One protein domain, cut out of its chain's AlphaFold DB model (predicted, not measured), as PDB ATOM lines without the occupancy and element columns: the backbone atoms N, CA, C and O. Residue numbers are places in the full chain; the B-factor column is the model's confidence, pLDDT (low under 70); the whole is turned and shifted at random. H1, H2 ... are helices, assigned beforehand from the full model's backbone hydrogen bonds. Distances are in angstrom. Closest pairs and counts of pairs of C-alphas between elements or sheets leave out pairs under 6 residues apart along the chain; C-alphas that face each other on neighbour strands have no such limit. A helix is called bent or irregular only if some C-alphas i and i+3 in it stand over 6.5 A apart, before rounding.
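Overview. This is residues 507 to 649 and 750 to 774 of the 1249 residues of the protein "C2H2-type domain-containing protein" of Dactylellina haptotyla (strain CBS 200.50) (UniProt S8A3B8). The domain is long and loose, with two lobes of helices and an arm: in one lobe H1 and H8 pack across H10, with the first residues of H9 beside them, and in the other the short helices H3 to H7 gather loosely. H2 bridges the lobes by touching H3, H4 and H10, residues 595 to 610 cross back from H7 to H8, and residues 636 to 649 of H9 stick out as a bare arm. The printed part has 168 residues with ten named helices, H1 to H10 in order along the chain, and no named strand; the class is all helix. It is loose, with a radius of gyration of the C-alphas of 22.3 A, and its C-alphas span 83 by 30 by 26 A, part of that length being the arm.

Along the chain. H1 is residues 507 to 521, 20.7 A long, and begins with C-alpha 507 at (120.822, 123.558, 106.875). H2 is residues 530 to 537, H3 residues 540 to 544, and H4 residues 549 to 553. H4 is neither bent nor irregular, but only just: C-alphas 550 and 553 are 6.4 A apart. H5 is residues 559 to 570, 15.3 A long, followed by H6, residues 579 to 583, and H7, residues 587 to 594. H8 is residues 611 to 620, 13.5 A long. H9, residues 623 to 649, is the longest at 38.6 A and ends with C-alpha 649 at (95.472, 137.269, 109.230). H10, residues 750 to 774, is 36.2 A long and ends with C-alpha 774 at (141.345, 120.145, 84.441).

Arrangement. H10 is the hub, touching four other helices. It touches H1 at a steep tilt of 45 degrees, the same way; the closest C-alphas, of Val 514 and Ala 757, are 5.5 A apart. Residues 758 to 762 of H10 touch H8, about perpendicular at 85 degrees, closest at the C-alphas of Ile 613 and Ser 762, 6.1 A. Residues 623 to 631 of H9 touch residues 750 to 758 of H10, opposite ways at a steep tilt of 60 degrees, with the C-alphas of Ile 627 and Lys 754 closest at 6.5 A. The same residues of H9 touch H1, closest at the C-alphas of Val 513 and Lys 630, 6.4 A. H8 and H9 touch only at the corner, where the C-alphas of Thr 618 and Asp 624 are closest at 5.1 A. Residues 766 to 773 of H10 touch H2, with the C-alphas of Ile 530 and Ala 770 closest at 6.1 A. H2 touches H4, closest at the C-alphas of Ser 534 and Leu 552, 5.2 A. H3 touches H7, closest at the C-alphas of Pro 540 and Phe 591, 5.6 A. H5 and H7 only just touch, with 3 pairs of C-alphas within 8 A, the closest being Val 559 and Trp 587 at 6.3 A. H6 and H7 only just touch, also with 3 such pairs, closest at the C-alphas of Phe 581 and Phe 593, 6.9 A. H1 and H7 are apart, for instance. Every O i to N i+4 pair is within hydrogen-bond range in H1, H3, H5, H6, H7, H8 and H9, against 2 of 4 in H2, 19 of 21 in H10 and 0 of 1 in H4, where 1 of 2 O i to N i+3 pairs is within range.

Size, cuts and confidence. The two C-alphas farthest apart, of Gly 574 and Leu 649, are 83.5 A apart. Without residues 636 to 649, which stand free, the body spans 65 by 31 by 28 A. Residues 650 to 749 are not printed, and C-alphas 649 and 750 are 29.7 A apart across the cut. The link from H7 to H8 is long, with 16 residues. The mean pLDDT of the printed part is 76.7, and 45 residues are under 70, among them residues 520 to 537 and 768 to 774.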
ATOM      1  N   ARG A 507     120.270 123.990 108.170       67.44
ATOM      2  CA  ARG A 507     120.822 123.558 106.875       67.44
ATOM      3  C   ARG A 507     120.417 124.452 105.694       67.44
ATOM      4  O   ARG A 507     121.204 124.594 104.768       67.44
ATOM      5  N   ILE A 508     119.214 125.029 105.705       70.31
ATOM      6  CA  ILE A 508     118.722 125.898 104.621       70.31
ATOM      7  C   ILE A 508     119.368 127.284 104.719       70.31
ATOM      8  O   ILE A 508     119.798 127.822 103.703       70.31
ATOM      9  N   LEU A 509     119.506 127.822 105.939       66.81
ATOM     10  CA  LEU A 509     120.216 129.081 106.183       66.81
ATOM     11  C   LEU A 509     121.673 128.977 105.705       66.81
ATOM     12  O   LEU A 509     122.113 129.786 104.892       66.81
ATOM     13  N   SER A 510     122.396 127.946 106.159       67.06
ATOM     14  CA  SER A 510     123.800 127.752 105.789       67.06
ATOM     15  C   SER A 510     123.986 127.517 104.288       67.06
ATOM     16  O   SER A 510     124.929 128.054 103.722       67.06
ATOM     17  N   GLN A 511     123.090 126.768 103.632       72.69
ATOM     18  CA  GLN A 511     123.168 126.545 102.184       72.69
ATOM     19  C   GLN A 511     122.997 127.855 101.406       72.69
ATOM     20  O   GLN A 511     123.849 128.181 100.591       72.69
ATOM     21  N   ARG A 512     121.965 128.656 101.712       72.25
ATOM     22  CA  ARG A 512     121.709 129.921 100.999       72.25
ATOM     23  C   ARG A 512     122.847 130.935 101.171       72.25
ATOM     24  O   ARG A 512     123.202 131.615 100.216       72.25
ATOM     25  N   VAL A 513     123.445 131.003 102.364       70.50
ATOM     26  CA  VAL A 513     124.641 131.825 102.624       70.50
ATOM     27  C   VAL A 513     125.840 131.336 101.799       70.50
ATOM     28  O   VAL A 513     126.540 132.150 101.203       70.50
ATOM     29  N   VAL A 514     126.062 130.018 101.727       72.81
ATOM     30  CA  VAL A 514     127.131 129.409 100.916       72.81
ATOM     31  C   VAL A 514     126.930 129.663  99.421       72.81
ATOM     32  O   VAL A 514     127.892 130.010  98.743       72.81
ATOM     33  N   ASP A 515     125.709 129.529  98.905       72.06
ATOM     34  CA  ASP A 515     125.417 129.726  97.482       72.06
ATOM     35  C   ASP A 515     125.669 131.191  97.069       72.06
ATOM     36  O   ASP A 515     126.400 131.446  96.108       72.06
ATOM     37  N   ASP A 516     125.164 132.155  97.852       69.50
ATOM     38  CA  ASP A 516     125.375 133.594  97.630       69.50
ATOM     39  C   ASP A 516     126.869 133.985  97.687       69.50
ATOM     40  O   ASP A 516     127.351 134.758  96.851       69.50
ATOM     41  N   LEU A 517     127.627 133.441  98.647       64.94
ATOM     42  CA  LEU A 517     129.072 133.684  98.759       64.94
ATOM     43  C   LEU A 517     129.874 133.019  97.647       64.94
ATOM     44  O   LEU A 517     130.820 133.627  97.153       64.94
ATOM     45  N   ASN A 518     129.504 131.811  97.225       67.12
ATOM     46  CA  ASN A 518     130.159 131.135  96.111       67.12
ATOM     47  C   ASN A 518     129.978 131.936  94.809       67.12
ATOM     48  O   ASN A 518     130.944 132.103  94.071       67.12
ATOM     49  N   ILE A 519     128.790 132.512  94.579       70.94
ATOM     50  CA  ILE A 519     128.521 133.430  93.456       70.94
ATOM     51  C   ILE A 519     129.349 134.722  93.571       70.94
ATOM     52  O   ILE A 519     129.921 135.174  92.582       70.94
ATOM     53  N   SER A 520     129.477 135.308  94.765       61.69
ATOM     54  CA  SER A 520     130.327 136.495  94.979       61.69
ATOM     55  C   SER A 520     131.809 136.198  94.676       61.69
ATOM     56  O   SER A 520     132.454 136.880  93.870       61.69
ATOM     57  N   LEU A 521     132.321 135.099  95.241       63.22
ATOM     58  CA  LEU A 521     133.671 134.568  95.026       63.22
ATOM     59  C   LEU A 521     133.897 134.034  93.602       63.22
ATOM     60  O   LEU A 521     135.042 133.766  93.229       63.22
ATOM     61  N   GLU A 522     132.861 133.914  92.763       63.69
ATOM     62  CA  GLU A 522     133.074 133.563  91.361       63.69
ATOM     63  C   GLU A 522     133.850 134.644  90.598       63.69
ATOM     64  O   GLU A 522     134.556 134.322  89.635       63.69
ATOM     65  N   THR A 523     133.750 135.898  91.052       52.88
ATOM     66  CA  THR A 523     134.256 137.089  90.356       52.88
ATOM     67  C   THR A 523     135.691 137.490  90.712       52.88
ATOM     68  O   THR A 523     136.346 138.126  89.887       52.88
ATOM     69  N   ASN A 524     136.201 137.106  91.892       48.47
ATOM     70  CA  ASN A 524     137.466 137.615  92.434       48.47
ATOM     71  C   ASN A 524     138.507 136.512  92.711       48.47
ATOM     72  O   ASN A 524     138.343 135.680  93.598       48.47
ATOM     73  N   ASP A 525     139.616 136.616  91.975       51.03
ATOM     74  CA  ASP A 525     140.928 135.984  92.162       51.03
ATOM     75  C   ASP A 525     141.099 134.448  92.186       51.03
ATOM     76  O   ASP A 525     140.222 133.638  92.478       51.03
ATOM     77  N   LYS A 526     142.326 134.034  91.839       53.16
ATOM     78  CA  LYS A 526     142.781 132.630  91.826       53.16
ATOM     79  C   LYS A 526     143.271 132.230  93.217       53.16
ATOM     80  O   LYS A 526     144.476 132.097  93.422       53.16
ATOM     81  N   ILE A 527     142.341 132.092  94.160       54.62
ATOM     82  CA  ILE A 527     142.654 132.130  95.598       54.62
ATOM     83  C   ILE A 527     143.778 131.168  96.040       54.62
ATOM     84  O   ILE A 527     144.608 131.612  96.821       54.62
ATOM     85  N   TRP A 528     143.902 129.951  95.484       53.53
ATOM     86  CA  TRP A 528     145.171 129.188  95.430       53.53
ATOM     87  C   TRP A 528     145.255 128.334  94.159       53.53
ATOM     88  O   TRP A 528     144.240 127.956  93.567       53.53
ATOM     89  N   THR A 529     146.468 127.946  93.763       57.22
ATOM     90  CA  THR A 529     146.669 126.896  92.759       57.22
ATOM     91  C   THR A 529     146.440 125.502  93.353       57.22
ATOM     92  O   THR A 529     146.684 125.252  94.532       57.22
ATOM     93  N   ILE A 530     146.090 124.524  92.502       55.69
ATOM     94  CA  ILE A 530     146.076 123.105  92.913       55.69
ATOM     95  C   ILE A 530     147.431 122.675  93.491       55.69
ATOM     96  O   ILE A 530     147.455 121.796  94.343       55.69
ATOM     97  N   LYS A 531     148.558 123.276  93.072       58.16
ATOM     98  CA  LYS A 531     149.871 122.902  93.612       58.16
ATOM     99  C   LYS A 531     149.912 123.160  95.124       58.16
ATOM    100  O   LYS A 531     150.157 122.226  95.877       58.16
ATOM    101  N   GLU A 532     149.558 124.368  95.557       63.38
ATOM    102  CA  GLU A 532     149.487 124.779  96.975       63.38
ATOM    103  C   GLU A 532     148.485 123.962  97.805       63.38
ATOM    104  O   GLU A 532     148.692 123.760  99.003       63.38
ATOM    105  N   PHE A 533     147.437 123.434  97.168       60.09
ATOM    106  CA  PHE A 533     146.525 122.478  97.792       60.09
ATOM    107  C   PHE A 533     147.144 121.070  97.915       60.09
ATOM    108  O   PHE A 533     147.173 120.503  99.004       60.09
ATOM    109  N   SER A 534     147.704 120.527  96.829       58.03
ATOM    110  CA  SER A 534     148.309 119.183  96.772       58.03
ATOM    111  C   SER A 534     149.519 119.006  97.696       58.03
ATOM    112  O   SER A 534     149.686 117.940  98.278       58.03
ATOM    113  N   ILE A 535     150.289 120.075  97.946       60.50
ATOM    114  CA  ILE A 535     151.381 120.111  98.942       60.50
ATOM    115  C   ILE A 535     150.898 119.699 100.345       60.50
ATOM    116  O   ILE A 535     151.673 119.168 101.133       60.50
ATOM    117  N   ARG A 536     149.609 119.863 100.665       61.25
ATOM    118  CA  ARG A 536     149.042 119.500 101.976       61.25
ATOM    119  C   ARG A 536     148.701 118.012 102.108       61.25
ATOM    120  O   ARG A 536     148.675 117.515 103.228       61.25
ATOM    121  N   PHE A 537     148.513 117.310 100.989       60.97
ATOM    122  CA  PHE A 537     148.320 115.852 100.908       60.97
ATOM    123  C   PHE A 537     149.630 115.123 100.591       60.97
ATOM    124  O   PHE A 537     149.623 113.992 100.120       60.97
ATOM    125  N   ALA A 538     150.762 115.794 100.787       72.44
ATOM    126  CA  ALA A 538     152.061 115.277 100.417       72.44
ATOM    127  C   ALA A 538     152.778 114.617 101.605       72.44
ATOM    128  O   ALA A 538     152.500 114.913 102.772       72.44
ATOM    129  N   CYS A 539     153.735 113.739 101.302       88.00
ATOM    130  CA  CYS A 539     154.657 113.177 102.292       88.00
ATOM    131  C   CYS A 539     155.520 114.283 102.963       88.00
ATOM    132  O   CYS A 539     155.552 115.415 102.468       88.00
ATOM    133  N   PRO A 540     156.264 113.979 104.050       89.25
ATOM    134  CA  PRO A 540     157.155 114.934 104.721       89.25
ATOM    135  C   PRO A 540     158.065 115.707 103.751       89.25
ATOM    136  O   PRO A 540     158.056 116.939 103.752       89.25
ATOM    137  N   PHE A 541     158.748 114.994 102.847       89.00
ATOM    138  CA  PHE A 541     159.621 115.552 101.807       89.00
ATOM    139  C   PHE A 541     158.938 116.627 100.964       89.00
ATOM    140  O   PHE A 541     159.461 117.727 100.828       89.00
ATOM    141  N   ALA A 542     157.740 116.355 100.454       85.12
ATOM    142  CA  ALA A 542     157.022 117.287  99.591       85.12
ATOM    143  C   ALA A 542     156.247 118.389 100.345       85.12
ATOM    144  O   ALA A 542     155.882 119.393  99.728       85.12
ATOM    145  N   LYS A 543     156.041 118.252 101.667       83.81
ATOM    146  CA  LYS A 543     155.576 119.346 102.541       83.81
ATOM    147  C   LYS A 543     156.687 120.354 102.869       83.81
ATOM    148  O   LYS A 543     156.380 121.536 102.997       83.81
ATOM    149  N   VAL A 544     157.949 119.921 102.978       85.88
ATOM    150  CA  VAL A 544     159.111 120.818 103.182       85.88
ATOM    151  C   VAL A 544     159.634 121.377 101.858       85.88
ATOM    152  O   VAL A 544     159.795 122.587 101.721       85.88
ATOM    153  N   ALA A 545     159.853 120.508 100.871       83.44
ATOM    154  CA  ALA A 545     160.380 120.838  99.551       83.44
ATOM    155  C   ALA A 545     159.317 120.548  98.465       83.44
ATOM    156  O   ALA A 545     159.280 119.461  97.880       83.44
ATOM    157  N   PRO A 546     158.434 121.519  98.142       73.00
ATOM    158  CA  PRO A 546     157.313 121.351  97.203       73.00
ATOM    159  C   PRO A 546     157.725 121.202  95.721       73.00
ATOM    160  O   PRO A 546     156.924 121.410  94.802       73.00
ATOM    161  N   GLU A 547     158.986 120.873  95.464       75.81
ATOM    162  CA  GLU A 547     159.550 120.470  94.177       75.81
ATOM    163  C   GLU A 547     159.578 118.945  93.980       75.81
ATOM    164  O   GLU A 547     159.645 118.494  92.837       75.81
ATOM    165  N   HIS A 548     159.364 118.151  95.038       74.81
ATOM    166  CA  HIS A 548     159.058 116.715  94.950       74.81
ATOM    167  C   HIS A 548     157.627 116.475  94.420       74.81
ATOM    168  O   HIS A 548     156.744 115.978  95.121       74.81
ATOM    169  N   VAL A 549     157.380 116.869  93.164       64.50
ATOM    170  CA  VAL A 549     156.046 116.899  92.532       64.50
ATOM    171  C   VAL A 549     155.367 115.527  92.508       64.50
ATOM    172  O   VAL A 549     154.152 115.449  92.676       64.50
ATOM    173  N   GLU A 550     156.140 114.452  92.354       70.00
ATOM    174  CA  GLU A 550     155.646 113.066  92.359       70.00
ATOM    175  C   GLU A 550     154.945 112.700  93.675       70.00
ATOM    176  O   GLU A 550     154.004 111.909  93.691       70.00
ATOM    177  N   CYS A 551     155.352 113.330  94.778       74.62
ATOM    178  CA  CYS A 551     154.890 113.001  96.119       74.62
ATOM    179  C   CYS A 551     153.740 113.902  96.604       74.62
ATOM    180  O   CYS A 551     153.235 113.719  97.708       74.62
ATOM    181  N   LEU A 552     153.289 114.838  95.755       63.66
ATOM    182  CA  LEU A 552     152.108 115.692  95.961       63.66
ATOM    183  C   LEU A 552     150.776 114.968  95.704       63.66
ATOM    184  O   LEU A 552     149.715 115.474  96.061       63.66
ATOM    185  N   ALA A 553     150.809 113.813  95.035       58.16
ATOM    186  CA  ALA A 553     149.619 113.050  94.645       58.16
ATOM    187  C   ALA A 553     149.148 112.045  95.719       58.16
ATOM    188  O   ALA A 553     148.258 111.233  95.468       58.16
ATOM    189  N   ILE A 554     149.774 112.051  96.897       64.06
ATOM    190  CA  ILE A 554     149.830 110.898  97.804       64.06
ATOM    191  C   ILE A 554     148.781 111.036  98.907       64.06
ATOM    192  O   ILE A 554     149.074 111.144 100.093       64.06
ATOM    193  N   ASN A 555     147.516 110.998  98.474       54.50
ATOM    194  CA  ASN A 555     146.334 110.955  99.334       54.50
ATOM    195  C   ASN A 555     146.217 109.600 100.065       54.50
ATOM    196  O   ASN A 555     145.330 108.795  99.786       54.50
ATOM    197  N   MET A 556     147.164 109.353 100.965       61.94
ATOM    198  CA  MET A 556     147.275 108.169 101.803       61.94
ATOM    199  C   MET A 556     146.681 108.471 103.177       61.94
ATOM    200  O   MET A 556     147.040 109.464 103.813       61.94
ATOM    201  N   GLY A 557     145.747 107.633 103.624       61.78
ATOM    202  CA  GLY A 557     144.971 107.878 104.841       61.78
ATOM    203  C   GLY A 557     145.671 107.441 106.127       61.78
ATOM    204  O   GLY A 557     145.161 107.714 107.213       61.78
ATOM    205  N   THR A 558     146.803 106.739 106.023       77.31
ATOM    206  CA  THR A 558     147.482 106.100 107.158       77.31
ATOM    207  C   THR A 558     148.989 106.360 107.172       77.31
ATOM    208  O   THR A 558     149.626 106.503 106.129       77.31
ATOM    209  N   VAL A 559     149.583 106.356 108.371       83.00
ATOM    210  CA  VAL A 559     151.041 106.472 108.561       83.00
ATOM    211  C   VAL A 559     151.780 105.344 107.826       83.00
ATOM    212  O   VAL A 559     152.775 105.608 107.164       83.00
ATOM    213  N   ILE A 560     151.241 104.119 107.831       86.06
ATOM    214  CA  ILE A 560     151.797 102.934 107.146       86.06
ATOM    215  C   ILE A 560     151.929 103.154 105.630       86.06
ATOM    216  O   ILE A 560     152.960 102.850 105.029       86.06
ATOM    217  N   GLU A 561     150.902 103.703 104.984       85.50
ATOM    218  CA  GLU A 561     150.940 104.011 103.549       85.50
ATOM    219  C   GLU A 561     151.955 105.122 103.224       85.50
ATOM    220  O   GLU A 561     152.632 105.067 102.192       85.50
ATOM    221  N   ILE A 562     152.091 106.108 104.119       87.56
ATOM    222  CA  ILE A 562     153.058 107.206 104.000       87.56
ATOM    223  C   ILE A 562     154.492 106.683 104.209       87.56
ATOM    224  O   ILE A 562     155.361 107.028 103.406       87.56
ATOM    225  N   LYS A 563     154.735 105.785 105.179       91.25
ATOM    226  CA  LYS A 563     156.004 105.041 105.323       91.25
ATOM    227  C   LYS A 563     156.338 104.272 104.053       91.25
ATOM    228  O   LYS A 563     157.409 104.452 103.483       91.25
ATOM    229  N   SER A 564     155.391 103.472 103.557       89.56
ATOM    230  CA  SER A 564     155.568 102.679 102.336       89.56
ATOM    231  C   SER A 564     155.958 103.545 101.134       89.56
ATOM    232  O   SER A 564     156.742 103.103 100.293       89.56
ATOM    233  N   HIS A 565     155.435 104.773 101.041       90.44
ATOM    234  CA  HIS A 565     155.892 105.758 100.059       90.44
ATOM    235  C   HIS A 565     157.313 106.266 100.348       90.44
ATOM    236  O   HIS A 565     158.159 106.196  99.460       90.44
ATOM    237  N   ILE A 566     157.576 106.765 101.561       91.62
ATOM    238  CA  ILE A 566     158.877 107.336 101.949       91.62
ATOM    239  C   ILE A 566     160.010 106.350 101.688       91.62
ATOM    240  O   ILE A 566     160.974 106.705 101.012       91.62
ATOM    241  N   ALA A 567     159.839 105.105 102.128       91.50
ATOM    242  CA  ALA A 567     160.746 104.011 101.836       91.50
ATOM    243  C   ALA A 567     161.001 103.905 100.321       91.50
ATOM    244  O   ALA A 567     162.114 104.119  99.858       91.50
ATOM    245  N   ARG A 568     159.953 103.681  99.516       88.81
ATOM    246  CA  ARG A 568     160.078 103.446  98.064       88.81
ATOM    247  C   ARG A 568     160.615 104.619  97.232       88.81
ATOM    248  O   ARG A 568     161.038 104.366  96.106       88.81
ATOM    249  N   HIS A 569     160.542 105.863  97.711       89.56
ATOM    250  CA  HIS A 569     160.786 107.058  96.885       89.56
ATOM    251  C   HIS A 569     161.762 108.090  97.475       89.56
ATOM    252  O   HIS A 569     162.155 109.006  96.751       89.56
ATOM    253  N   HIS A 570     162.136 107.985  98.752       90.62
ATOM    254  CA  HIS A 570     163.010 108.957  99.422       90.62
ATOM    255  C   HIS A 570     164.182 108.330 100.181       90.62
ATOM    256  O   HIS A 570     165.223 108.974 100.264       90.62
ATOM    257  N   LEU A 571     164.046 107.101 100.692       90.62
ATOM    258  CA  LEU A 571     165.160 106.366 101.296       90.62
ATOM    259  C   LEU A 571     165.963 105.626 100.217       90.62
ATOM    260  O   LEU A 571     165.402 105.091  99.254       90.62
ATOM    261  N   VAL A 572     167.285 105.576 100.366       88.69
ATOM    262  CA  VAL A 572     168.162 104.816  99.468       88.69
ATOM    263  C   VAL A 572     168.028 103.321  99.790       88.69
ATOM    264  O   VAL A 572     168.030 102.959 100.967       88.69
ATOM    265  N   PRO A 573     167.930 102.411  98.797       81.25
ATOM    266  CA  PRO A 573     167.913 100.968  99.047       81.25
ATOM    267  C   PRO A 573     169.112 100.515  99.900       81.25
ATOM    268  O   PRO A 573     170.252 100.534  99.435       81.25
ATOM    269  N   GLY A 574     168.833 100.141 101.152       78.94
ATOM    270  CA  GLY A 574     169.814  99.898 102.220       78.94
ATOM    271  C   GLY A 574     169.508 100.669 103.515       78.94
ATOM    272  O   GLY A 574     169.642 100.118 104.598       78.94
ATOM    273  N   GLU A 575     168.984 101.895 103.430       75.88
ATOM    274  CA  GLU A 575     168.564 102.701 104.601       75.88
ATOM    275  C   GLU A 575     167.231 102.225 105.215       75.88
ATOM    276  O   GLU A 575     166.828 102.668 106.287       75.88
ATOM    277  N   PHE A 576     166.558 101.296 104.533       67.06
ATOM    278  CA  PHE A 576     165.288 100.676 104.918       67.06
ATOM    279  C   PHE A 576     165.420  99.778 106.160       67.06
ATOM    280  O   PHE A 576     164.419  99.496 106.807       67.06
ATOM    281  N   GLU A 577     166.631  99.315 106.486       78.06
ATOM    282  CA  GLU A 577     166.908  98.444 107.642       78.06
ATOM    283  C   GLU A 577     167.036  99.232 108.963       78.06
ATOM    284  O   GLU A 577     167.382  98.671 110.000       78.06
ATOM    285  N   ASN A 578     166.761 100.541 108.951       82.12
ATOM    286  CA  ASN A 578     166.757 101.367 110.152       82.12
ATOM    287  C   ASN A 578     165.482 101.116 110.978       82.12
ATOM    288  O   ASN A 578     164.416 101.633 110.645       82.12
ATOM    289  N   GLU A 579     165.613 100.351 112.064       88.62
ATOM    290  CA  GLU A 579     164.521  99.925 112.958       88.62
ATOM    291  C   GLU A 579     163.611 101.095 113.387       88.62
ATOM    292  O   GLU A 579     162.386 100.977 113.311       88.62
ATOM    293  N   TYR A 580     164.189 102.270 113.679       90.75
ATOM    294  CA  TYR A 580     163.450 103.496 114.018       90.75
ATOM    295  C   TYR A 580     162.392 103.890 112.973       90.75
ATOM    296  O   TYR A 580     161.361 104.456 113.331       90.75
ATOM    297  N   PHE A 581     162.617 103.609 111.683       93.44
ATOM    298  CA  PHE A 581     161.651 103.934 110.632       93.44
ATOM    299  C   PHE A 581     160.378 103.099 110.750       93.44
ATOM    300  O   PHE A 581     159.273 103.626 110.598       93.44
ATOM    301  N   GLU A 582     160.514 101.803 111.033       90.31
ATOM    302  CA  GLU A 582     159.375 100.905 111.234       90.31
ATOM    303  C   GLU A 582     158.721 101.120 112.609       90.31
ATOM    304  O   GLU A 582     157.504 100.964 112.718       90.31
ATOM    305  N   GLU A 583     159.456 101.641 113.598       93.88
ATOM    306  CA  GLU A 583     158.914 102.033 114.909       93.88
ATOM    307  C   GLU A 583     158.035 103.299 114.898       93.88
ATOM    308  O   GLU A 583     157.107 103.355 115.696       93.88
ATOM    309  N   CYS A 584     158.243 104.292 114.012       94.00
ATOM    310  CA  CYS A 584     157.452 105.546 114.027       94.00
ATOM    311  C   CYS A 584     155.923 105.307 113.930       94.00
ATOM    312  O   CYS A 584     155.411 105.048 112.835       94.00
ATOM    313  N   GLU A 585     155.163 105.419 115.016       92.31
ATOM    314  CA  GLU A 585     153.706 105.234 115.000       92.31
ATOM    315  C   GLU A 585     152.978 106.514 114.563       92.31
ATOM    316  O   GLU A 585     151.925 106.443 113.917       92.31
ATOM    317  N   THR A 586     153.537 107.687 114.882       90.94
ATOM    318  CA  THR A 586     152.930 108.989 114.562       90.94
ATOM    319  C   THR A 586     153.487 109.622 113.284       90.94
ATOM    320  O   THR A 586     154.522 109.231 112.741       90.94
ATOM    321  N   TRP A 587     152.776 110.630 112.764       88.00
ATOM    322  CA  TRP A 587     153.284 111.448 111.658       88.00
ATOM    323  C   TRP A 587     154.436 112.349 112.109       88.00
ATOM    324  O   TRP A 587     155.329 112.637 111.319       88.00
ATOM    325  N   GLU A 588     154.400 112.794 113.359       91.12
ATOM    326  CA  GLU A 588     155.393 113.655 113.984       91.12
ATOM    327  C   GLU A 588     156.743 112.922 114.085       91.12
ATOM    328  O   GLU A 588     157.733 113.404 113.534       91.12
ATOM    329  N   GLU A 589     156.761 111.696 114.627       93.38
ATOM    330  CA  GLU A 589     157.937 110.805 114.591       93.38
ATOM    331  C   GLU A 589     158.421 110.551 113.159       93.38
ATOM    332  O   GLU A 589     159.610 110.670 112.871       93.38
ATOM    333  N   LEU A 590     157.500 110.251 112.235       92.50
ATOM    334  CA  LEU A 590     157.840 109.997 110.835       92.50
ATOM    335  C   LEU A 590     158.431 111.238 110.142       92.50
ATOM    336  O   LEU A 590     159.285 111.105 109.264       92.50
ATOM    337  N   PHE A 591     158.000 112.443 110.518       93.00
ATOM    338  CA  PHE A 591     158.546 113.697 110.008       93.00
ATOM    339  C   PHE A 591     159.948 113.959 110.566       93.00
ATOM    340  O   PHE A 591     160.851 114.279 109.794       93.00
ATOM    341  N   ASP A 592     160.145 113.783 111.872       93.00
ATOM    342  CA  ASP A 592     161.437 114.006 112.530       93.00
ATOM    343  C   ASP A 592     162.469 112.923 112.157       93.00
ATOM    344  O   ASP A 592     163.658 113.217 112.043       93.00
ATOM    345  N   PHE A 593     162.028 111.703 111.826       93.38
ATOM    346  CA  PHE A 593     162.867 110.701 111.166       93.38
ATOM    347  C   PHE A 593     163.344 111.179 109.785       93.38
ATOM    348  O   PHE A 593     164.533 111.094 109.473       93.38
ATOM    349  N   CYS A 594     162.426 111.690 108.950       92.62
ATOM    350  CA  CYS A 594     162.751 112.180 107.602       92.62
ATOM    351  C   CYS A 594     163.656 113.422 107.620       92.62
ATOM    352  O   CYS A 594     164.335 113.702 106.632       92.62
ATOM    353  N   PHE A 595     163.644 114.173 108.722       93.06
ATOM    354  CA  PHE A 595     164.380 115.415 108.897       93.06
ATOM    355  C   PHE A 595     164.972 115.474 110.308       93.06
ATOM    356  O   PHE A 595     164.448 116.167 111.169       93.06
ATOM    357  N   GLN A 596     166.091 114.799 110.558       89.25
ATOM    358  CA  GLN A 596     166.698 114.779 111.903       89.25
ATOM    359  C   GLN A 596     167.166 116.180 112.373       89.25
ATOM    360  O   GLN A 596     167.236 116.458 113.570       89.25
ATOM    361  N   ASP A 597     167.378 117.106 111.429       87.25
ATOM    362  CA  ASP A 597     167.601 118.543 111.660       87.25
ATOM    363  C   ASP A 597     166.292 119.365 111.845       87.25
ATOM    364  O   ASP A 597     166.324 120.603 111.842       87.25
ATOM    365  N   SER A 598     165.121 118.725 112.014       75.75
ATOM    366  CA  SER A 598     163.795 119.380 112.087       75.75
ATOM    367  C   SER A 598     163.640 120.375 113.234       75.75
ATOM    368  O   SER A 598     162.732 121.199 113.199       75.75
ATOM    369  N   GLN A 599     164.559 120.388 114.201       76.06
ATOM    370  CA  GLN A 599     164.602 121.339 115.320       76.06
ATOM    371  C   GLN A 599     164.510 122.817 114.874       76.06
ATOM    372  O   GLN A 599     164.084 123.673 115.650       76.06
ATOM    373  N   PHE A 600     164.873 123.120 113.620       75.12
ATOM    374  CA  PHE A 600     164.764 124.452 113.007       75.12
ATOM    375  C   PHE A 600     163.607 124.601 111.997       75.12
ATOM    376  O   PHE A 600     163.294 125.721 111.584       75.12
ATOM    377  N   ILE A 601     162.963 123.504 111.591       79.62
ATOM    378  CA  ILE A 601     161.875 123.471 110.605       79.62
ATOM    379  C   ILE A 601     160.552 123.300 111.351       79.62
ATOM    380  O   ILE A 601     160.314 122.285 111.993       79.62
ATOM    381  N   LYS A 602     159.637 124.271 111.241       81.38
ATOM    382  CA  LYS A 602     158.320 124.157 111.880       81.38
ATOM    383  C   LYS A 602     157.554 122.953 111.313       81.38
ATOM    384  O   LYS A 602     157.023 123.034 110.206       81.38
ATOM    385  N   GLN A 603     157.468 121.890 112.111       82.12
ATOM    386  CA  GLN A 603     156.799 120.633 111.789       82.12
ATOM    387  C   GLN A 603     155.375 120.888 111.241       82.12
ATOM    388  O   GLN A 603     154.539 121.491 111.928       82.12
ATOM    389  N   PRO A 604     155.083 120.511 109.983       80.94
ATOM    390  CA  PRO A 604     153.770 120.672 109.383       80.94
ATOM    391  C   PRO A 604     152.863 119.530 109.844       80.94
ATOM    392  O   PRO A 604     153.244 118.364 109.771       80.94
ATOM    393  N   SER A 605     151.640 119.859 110.271       78.12
ATOM    394  CA  SER A 605     150.665 118.858 110.722       78.12
ATOM    395  C   SER A 605     150.431 117.763 109.672       78.12
ATOM    396  O   SER A 605     150.449 118.021 108.460       78.12
ATOM    397  N   GLN A 606     150.160 116.543 110.143       69.88
ATOM    398  CA  GLN A 606     149.699 115.433 109.311       69.88
ATOM    399  C   GLN A 606     148.506 115.845 108.444       69.88
ATOM    400  O   GLN A 606     148.504 115.625 107.230       69.88
ATOM    401  N   TYR A 607     147.519 116.476 109.079       64.19
ATOM    402  CA  TYR A 607     146.186 116.679 108.536       64.19
ATOM    403  C   TYR A 607     146.068 117.934 107.678       64.19
ATOM    404  O   TYR A 607     146.751 118.942 107.867       64.19
ATOM    405  N   PHE A 608     145.100 117.895 106.765       66.38
ATOM    406  CA  PHE A 608     144.635 119.086 106.079       66.38
ATOM    407  C   PHE A 608     143.943 120.031 107.078       66.38
ATOM    408  O   PHE A 608     142.771 119.864 107.411       66.38
ATOM    409  N   SER A 609     144.668 121.047 107.545       64.75
ATOM    410  CA  SER A 609     144.072 122.184 108.243       64.75
ATOM    411  C   SER A 609     143.387 123.115 107.231       64.75
ATOM    412  O   SER A 609     144.005 123.599 106.271       64.75
ATOM    413  N   PHE A 610     142.101 123.377 107.479       67.06
ATOM    414  CA  PHE A 610     141.316 124.405 106.791       67.06
ATOM    415  C   PHE A 610     141.680 125.822 107.248       67.06
ATOM    416  O   PHE A 610     141.388 126.774 106.527       67.06
ATOM    417  N   ASP A 611     142.331 125.977 108.402       71.88
ATOM    418  CA  ASP A 611     142.530 127.270 109.062       71.88
ATOM    419  C   ASP A 611     143.245 128.299 108.169       71.88
ATOM    420  O   ASP A 611     142.807 129.442 108.150       71.88
ATOM    421  N   PRO A 612     144.247 127.953 107.330       72.06
ATOM    422  CA  PRO A 612     144.827 128.915 106.394       72.06
ATOM    423  C   PRO A 612     143.913 129.317 105.220       72.06
ATOM    424  O   PRO A 612     144.180 130.350 104.616       72.06
ATOM    425  N   ILE A 613     142.868 128.545 104.875       71.19
ATOM    426  CA  ILE A 613     141.829 128.982 103.912       71.19
ATOM    427  C   ILE A 613     140.792 129.835 104.627       71.19
ATOM    428  O   ILE A 613     140.445 130.902 104.137       71.19
ATOM    429  N   ILE A 614     140.322 129.392 105.793       77.19
ATOM    430  CA  ILE A 614     139.339 130.132 106.591       77.19
ATOM    431  C   ILE A 614     139.912 131.504 106.948       77.19
ATOM    432  O   ILE A 614     139.279 132.512 106.672       77.19
ATOM    433  N   ASN A 615     141.151 131.556 107.435       77.00
ATOM    434  CA  ASN A 615     141.850 132.800 107.737       77.00
ATOM    435  C   ASN A 615     142.145 133.638 106.479       77.00
ATOM    436  O   ASN A 615     142.236 134.857 106.575       77.00
ATOM    437  N   TYR A 616     142.264 133.025 105.291       74.00
ATOM    438  CA  TYR A 616     142.322 133.782 104.037       74.00
ATOM    439  C   TYR A 616     140.962 134.426 103.712       74.00
ATOM    440  O   TYR A 616     140.896 135.624 103.450       74.00
ATOM    441  N   LEU A 617     139.878 133.648 103.774       74.00
ATOM    442  CA  LEU A 617     138.502 134.095 103.531       74.00
ATOM    443  C   LEU A 617     138.076 135.216 104.491       74.00
ATOM    444  O   LEU A 617     137.495 136.215 104.064       74.00
ATOM    445  N   THR A 618     138.377 135.081 105.783       81.44
ATOM    446  CA  THR A 618     138.043 136.110 106.775       81.44
ATOM    447  C   THR A 618     138.913 137.359 106.621       81.44
ATOM    448  O   THR A 618     138.375 138.459 106.682       81.44
ATOM    449  N   THR A 619     140.223 137.218 106.364       79.75
ATOM    450  CA  THR A 619     141.172 138.356 106.339       79.75
ATOM    451  C   THR A 619     141.219 139.118 105.009       79.75
ATOM    452  O   THR A 619     141.459 140.321 105.022       79.75
ATOM    453  N   TYR A 620     141.041 138.448 103.862       73.38
ATOM    454  CA  TYR A 620     141.265 139.050 102.532       73.38
ATOM    455  C   TYR A 620     140.007 139.201 101.674       73.38
ATOM    456  O   TYR A 620     140.018 140.008 100.746       73.38
ATOM    457  N   THR A 621     138.935 138.447 101.942       74.00
ATOM    458  CA  THR A 621     137.668 138.566 101.189       74.00
ATOM    459  C   THR A 621     136.499 139.034 102.057       74.00
ATOM    460  O   THR A 621     135.359 138.950 101.607       74.00
ATOM    461  N   ASN A 622     136.767 139.457 103.300       82.00
ATOM    462  CA  ASN A 622     135.791 139.822 104.337       82.00
ATOM    463  C   ASN A 622     134.595 138.850 104.409       82.00
ATOM    464  O   ASN A 622     133.456 139.249 104.651       82.00
ATOM    465  N   ALA A 623     134.843 137.549 104.197       75.06
ATOM    466  CA  ALA A 623     133.776 136.550 104.165       75.06
ATOM    467  C   ALA A 623     133.057 136.446 105.518       75.06
ATOM    468  O   ALA A 623     131.889 136.087 105.559       75.06
ATOM    469  N   ASP A 624     133.746 136.786 106.610       85.69
ATOM    470  CA  ASP A 624     133.185 136.818 107.959       85.69
ATOM    471  C   ASP A 624     132.063 137.866 108.085       85.69
ATOM    472  O   ASP A 624     130.958 137.533 108.507       85.69
ATOM    473  N   GLU A 625     132.331 139.095 107.627       86.75
ATOM    474  CA  GLU A 625     131.384 140.220 107.614       86.75
ATOM    475  C   GLU A 625     130.241 139.968 106.620       86.75
ATOM    476  O   GLU A 625     129.077 140.142 106.960       86.75
ATOM    477  N   TYR A 626     130.545 139.468 105.414       78.81
ATOM    478  CA  TYR A 626     129.515 139.165 104.412       78.81
ATOM    479  C   TYR A 626     128.578 138.023 104.858       78.81
ATOM    480  O   TYR A 626     127.400 138.016 104.494       78.81
ATOM    481  N   ILE A 627     129.064 137.052 105.645       81.75
ATOM    482  CA  ILE A 627     128.195 136.039 106.266       81.75
ATOM    483  C   ILE A 627     127.247 136.697 107.270       81.75
ATOM    484  O   ILE A 627     126.052 136.397 107.230       81.75
ATOM    485  N   ASP A 628     127.746 137.585 108.132       87.06
ATOM    486  CA  ASP A 628     126.921 138.275 109.129       87.06
ATOM    487  C   ASP A 628     125.862 139.155 108.448       87.06
ATOM    488  O   ASP A 628     124.669 138.973 108.707       87.06
ATOM    489  N   ASP A 629     126.264 139.984 107.477       86.25
ATOM    490  CA  ASP A 629     125.369 140.776 106.621       86.25
ATOM    491  C   ASP A 629     124.282 139.895 105.985       86.25
ATOM    492  O   ASP A 629     123.101 140.255 105.960       86.25
ATOM    493  N   LYS A 630     124.641 138.717 105.455       80.94
ATOM    494  CA  LYS A 630     123.671 137.801 104.834       80.94
ATOM    495  C   LYS A 630     122.734 137.157 105.848       80.94
ATOM    496  O   LYS A 630     121.550 137.002 105.542       80.94
ATOM    497  N   ILE A 631     123.213 136.803 107.038       82.50
ATOM    498  CA  ILE A 631     122.356 136.262 108.099       82.50
ATOM    499  C   ILE A 631     121.402 137.353 108.614       82.50
ATOM    500  O   ILE A 631     120.213 137.067 108.784       82.50
ATOM    501  N   GLU A 632     121.854 138.601 108.769       87.75
ATOM    502  CA  GLU A 632     120.989 139.737 109.119       87.75
ATOM    503  C   GLU A 632     119.955 140.037 108.024       87.75
ATOM    504  O   GLU A 632     118.764 140.151 108.320       87.75
ATOM    505  N   ASN A 633     120.347 140.043 106.747       84.75
ATOM    506  CA  ASN A 633     119.397 140.206 105.641       84.75
ATOM    507  C   ASN A 633     118.334 139.088 105.614       84.75
ATOM    508  O   ASN A 633     117.152 139.375 105.419       84.75
ATOM    509  N   ILE A 634     118.699 137.825 105.878       78.25
ATOM    510  CA  ILE A 634     117.724 136.717 105.950       78.25
ATOM    511  C   ILE A 634     116.831 136.827 107.206       78.25
ATOM    512  O   ILE A 634     115.635 136.518 107.134       78.25
ATOM    513  N   LYS A 635     117.355 137.315 108.342       83.12
ATOM    514  CA  LYS A 635     116.538 137.688 109.517       83.12
ATOM    515  C   LYS A 635     115.525 138.786 109.146       83.12
ATOM    516  O   LYS A 635     114.351 138.660 109.500       83.12
ATOM    517  N   GLY A 636     115.944 139.795 108.380       88.06
ATOM    518  CA  GLY A 636     115.105 140.884 107.866       88.06
ATOM    519  C   GLY A 636     113.997 140.413 106.917       88.06
ATOM    520  O   GLY A 636     112.822 140.683 107.174       88.06
ATOM    521  N   GLU A 637     114.331 139.635 105.881       83.19
ATOM    522  CA  GLU A 637     113.344 139.007 104.978       83.19
ATOM    523  C   GLU A 637     112.280 138.217 105.756       83.19
ATOM    524  O   GLU A 637     111.087 138.270 105.441       83.19
ATOM    525  N   LYS A 638     112.710 137.472 106.784       80.25
ATOM    526  CA  LYS A 638     111.813 136.690 107.634       80.25
ATOM    527  C   LYS A 638     110.903 137.590 108.471       80.25
ATOM    528  O   LYS A 638     109.712 137.301 108.558       80.25
ATOM    529  N   ALA A 639     111.433 138.657 109.070       84.00
ATOM    530  CA  ALA A 639     110.646 139.604 109.859       84.00
ATOM    531  C   ALA A 639     109.538 140.252 109.013       84.00
ATOM    532  O   ALA A 639     108.377 140.237 109.426       84.00
ATOM    533  N   ILE A 640     109.875 140.703 107.798       88.38
ATOM    534  CA  ILE A 640     108.916 141.253 106.827       88.38
ATOM    535  C   ILE A 640     107.850 140.205 106.480       88.38
ATOM    536  O   ILE A 640     106.665 140.461 106.664       88.38
ATOM    537  N   ARG A 641     108.243 138.980 106.097       82.25
ATOM    538  CA  ARG A 641     107.277 137.921 105.751       82.25
ATOM    539  C   ARG A 641     106.360 137.540 106.921       82.25
ATOM    540  O   ARG A 641     105.183 137.263 106.711       82.25
ATOM    541  N   CYS A 642     106.870 137.524 108.153       80.81
ATOM    542  CA  CYS A 642     106.046 137.313 109.345       80.81
ATOM    543  C   CYS A 642     105.069 138.477 109.580       80.81
ATOM    544  O   CYS A 642     103.934 138.233 109.990       80.81
ATOM    545  N   GLN A 643     105.474 139.716 109.291       86.88
ATOM    546  CA  GLN A 643     104.607 140.891 109.357       86.88
ATOM    547  C   GLN A 643     103.531 140.876 108.257       86.88
ATOM    548  O   GLN A 643     102.378 141.170 108.561       86.88
ATOM    549  N   ASP A 644     103.856 140.454 107.033       87.06
ATOM    550  CA  ASP A 644     102.890 140.298 105.935       87.06
ATOM    551  C   ASP A 644     101.854 139.204 106.229       87.06
ATOM    552  O   ASP A 644     100.653 139.414 106.042       87.06
ATOM    553  N   VAL A 645     102.289 138.043 106.738       85.75
ATOM    554  CA  VAL A 645     101.382 136.958 107.158       85.75
ATOM    555  C   VAL A 645     100.488 137.416 108.311       85.75
ATOM    556  O   VAL A 645      99.280 137.189 108.269       85.75
ATOM    557  N   LYS A 646     101.046 138.122 109.303       88.94
ATOM    558  CA  LYS A 646     100.267 138.701 110.403       88.94
ATOM    559  C   LYS A 646      99.245 139.729 109.898       88.94
ATOM    560  O   LYS A 646      98.076 139.617 110.242       88.94
ATOM    561  N   ALA A 647      99.648 140.663 109.041       85.75
ATOM    562  CA  ALA A 647      98.752 141.656 108.447       85.75
ATOM    563  C   ALA A 647      97.695 141.028 107.515       85.75
ATOM    564  O   ALA A 647      96.642 141.621 107.294       85.75
ATOM    565  N   SER A 648      97.958 139.840 106.964       84.56
ATOM    566  CA  SER A 648      96.981 139.077 106.176       84.56
ATOM    567  C   SER A 648      95.939 138.404 107.073       84.56
ATOM    568  O   SER A 648      94.749 138.511 106.787       84.56
ATOM    569  N   LEU A 649      96.364 137.798 108.188       81.81
ATOM    570  CA  LEU A 649      95.472 137.269 109.230       81.81
ATOM    571  C   LEU A 649      94.607 138.384 109.843       81.81
ATOM    572  O   LEU A 649      93.388 138.262 109.877       81.81
ATOM    573  N   GLU A 750     123.613 130.516 115.145       79.12
ATOM    574  CA  GLU A 750     124.193 131.487 114.219       79.12
ATOM    575  C   GLU A 750     125.705 131.292 114.076       79.12
ATOM    576  O   GLU A 750     126.177 130.975 112.982       79.12
ATOM    577  N   GLN A 751     126.455 131.314 115.183       79.19
ATOM    578  CA  GLN A 751     127.906 131.109 115.169       79.19
ATOM    579  C   GLN A 751     128.288 129.741 114.574       79.19
ATOM    580  O   GLN A 751     129.197 129.640 113.747       79.19
ATOM    581  N   THR A 752     127.545 128.675 114.903       74.75
ATOM    582  CA  THR A 752     127.783 127.352 114.299       74.75
ATOM    583  C   THR A 752     127.234 127.208 112.874       74.75
ATOM    584  O   THR A 752     127.523 126.194 112.237       74.75
ATOM    585  N   SER A 753     126.449 128.158 112.354       77.50
ATOM    586  CA  SER A 753     126.095 128.242 110.923       77.50
ATOM    587  C   SER A 753     127.173 128.989 110.142       77.50
ATOM    588  O   SER A 753     127.576 128.523 109.078       77.50
ATOM    589  N   LYS A 754     127.702 130.080 110.708       82.00
ATOM    590  CA  LYS A 754     128.812 130.874 110.166       82.00
ATOM    591  C   LYS A 754     130.075 130.038 109.955       82.00
ATOM    592  O   LYS A 754     130.597 129.985 108.843       82.00
ATOM    593  N   VAL A 755     130.489 129.272 110.968       77.75
ATOM    594  CA  VAL A 755     131.609 128.318 110.838       77.75
ATOM    595  C   VAL A 755     131.331 127.277 109.742       77.75
ATOM    596  O   VAL A 755     132.201 127.010 108.917       77.75
ATOM    597  N   GLN A 756     130.114 126.723 109.669       77.88
ATOM    598  CA  GLN A 756     129.758 125.755 108.621       77.88
ATOM    599  C   GLN A 756     129.771 126.369 107.211       77.88
ATOM    600  O   GLN A 756     130.190 125.693 106.268       77.88
ATOM    601  N   ALA A 757     129.385 127.638 107.059       77.56
ATOM    602  CA  ALA A 757     129.483 128.354 105.792       77.56
ATOM    603  C   ALA A 757     130.947 128.568 105.370       77.56
ATOM    604  O   ALA A 757     131.307 128.172 104.264       77.56
ATOM    605  N   LEU A 758     131.813 129.076 106.258       77.44
ATOM    606  CA  LEU A 758     133.252 129.256 105.987       77.44
ATOM    607  C   LEU A 758     133.949 127.943 105.588       77.44
ATOM    608  O   LEU A 758     134.708 127.915 104.616       77.44
ATOM    609  N   TYR A 759     133.661 126.840 106.288       77.75
ATOM    610  CA  TYR A 759     134.189 125.517 105.931       77.75
ATOM    611  C   TYR A 759     133.686 125.046 104.556       77.75
ATOM    612  O   TYR A 759     134.477 124.580 103.738       77.75
ATOM    613  N   THR A 760     132.392 125.203 104.261       78.75
ATOM    614  CA  THR A 760     131.825 124.774 102.968       78.75
ATOM    615  C   THR A 760     132.358 125.620 101.809       78.75
ATOM    616  O   THR A 760     132.717 125.077 100.768       78.75
ATOM    617  N   LEU A 761     132.506 126.933 101.997       76.06
ATOM    618  CA  LEU A 761     133.106 127.843 101.014       76.06
ATOM    619  C   LEU A 761     134.585 127.546 100.772       76.06
ATOM    620  O   LEU A 761     135.037 127.585  99.630       76.06
ATOM    621  N   SER A 762     135.321 127.166 101.819       75.06
ATOM    622  CA  SER A 762     136.696 126.680 101.677       75.06
ATOM    623  C   SER A 762     136.752 125.454 100.754       75.06
ATOM    624  O   SER A 762     137.575 125.410  99.842       75.06
ATOM    625  N   ILE A 763     135.838 124.490 100.936       77.06
ATOM    626  CA  ILE A 763     135.714 123.295 100.080       77.06
ATOM    627  C   ILE A 763     135.322 123.671  98.642       77.06
ATOM    628  O   ILE A 763     135.912 123.150  97.695       77.06
ATOM    629  N   LEU A 764     134.376 124.593  98.446       75.44
ATOM    630  CA  LEU A 764     133.968 125.026  97.105       75.44
ATOM    631  C   LEU A 764     135.101 125.744  96.358       75.44
ATOM    632  O   LEU A 764     135.333 125.438  95.190       75.44
ATOM    633  N   LEU A 765     135.875 126.611  97.023       70.50
ATOM    634  CA  LEU A 765     137.060 127.236  96.424       70.50
ATOM    635  C   LEU A 765     138.131 126.210  96.033       70.50
ATOM    636  O   LEU A 765     138.734 126.340  94.964       70.50
ATOM    637  N   ILE A 766     138.357 125.179  96.855       68.94
ATOM    638  CA  ILE A 766     139.247 124.057  96.515       68.94
ATOM    639  C   ILE A 766     138.765 123.373  95.228       68.94
ATOM    640  O   ILE A 766     139.529 123.253  94.268       68.94
ATOM    641  N   LEU A 767     137.496 122.958  95.184       70.56
ATOM    642  CA  LEU A 767     136.922 122.210  94.058       70.56
ATOM    643  C   LEU A 767     136.856 123.051  92.773       70.56
ATOM    644  O   LEU A 767     137.158 122.554  91.689       70.56
ATOM    645  N   ARG A 768     136.547 124.346  92.881       69.62
ATOM    646  CA  ARG A 768     136.521 125.287  91.751       69.62
ATOM    647  C   ARG A 768     137.913 125.491  91.147       69.62
ATOM    648  O   ARG A 768     138.072 125.428  89.925       69.62
ATOM    649  N   ASN A 769     138.938 125.651  91.990       62.12
ATOM    650  CA  ASN A 769     140.333 125.696  91.540       62.12
ATOM    651  C   ASN A 769     140.811 124.338  90.988       62.12
ATOM    652  O   ASN A 769     141.644 124.318  90.078       62.12
ATOM    653  N   ALA A 770     140.251 123.217  91.468       60.50
ATOM    654  CA  ALA A 770     140.495 121.891  90.907       60.50
ATOM    655  C   ALA A 770     139.986 121.778  89.456       60.50
ATOM    656  O   ALA A 770     140.763 121.522  88.530       60.50
ATOM    657  N   ILE A 771     138.698 122.063  89.246       66.25
ATOM    658  CA  ILE A 771     138.028 121.988  87.938       66.25
ATOM    659  C   ILE A 771     138.679 122.944  86.927       66.25
ATOM    660  O   ILE A 771     139.010 122.534  85.815       66.25
ATOM    661  N   SER A 772     138.970 124.192  87.324       60.34
ATOM    662  CA  SER A 772     139.549 125.206  86.424       60.34
ATOM    663  C   SER A 772     140.900 124.801  85.810       60.34
ATOM    664  O   SER A 772     141.256 125.282  84.731       60.34
ATOM    665  N   ARG A 773     141.668 123.908  86.455       57.97
ATOM    666  CA  ARG A 773     142.914 123.373  85.880       57.97
ATOM    667  C   ARG A 773     142.673 122.170  84.968       57.97
ATOM    668  O   ARG A 773     143.382 122.066  83.973       57.97
ATOM    669  N   ILE A 774     141.704 121.305  85.279       57.91
ATOM    670  CA  ILE A 774     141.345 120.145  84.441       57.91
ATOM    671  C   ILE A 774     140.899 120.642  83.062       57.91
ATOM    672  O   ILE A 774     141.550 120.327  82.067       57.91
TER     673      ILE A 774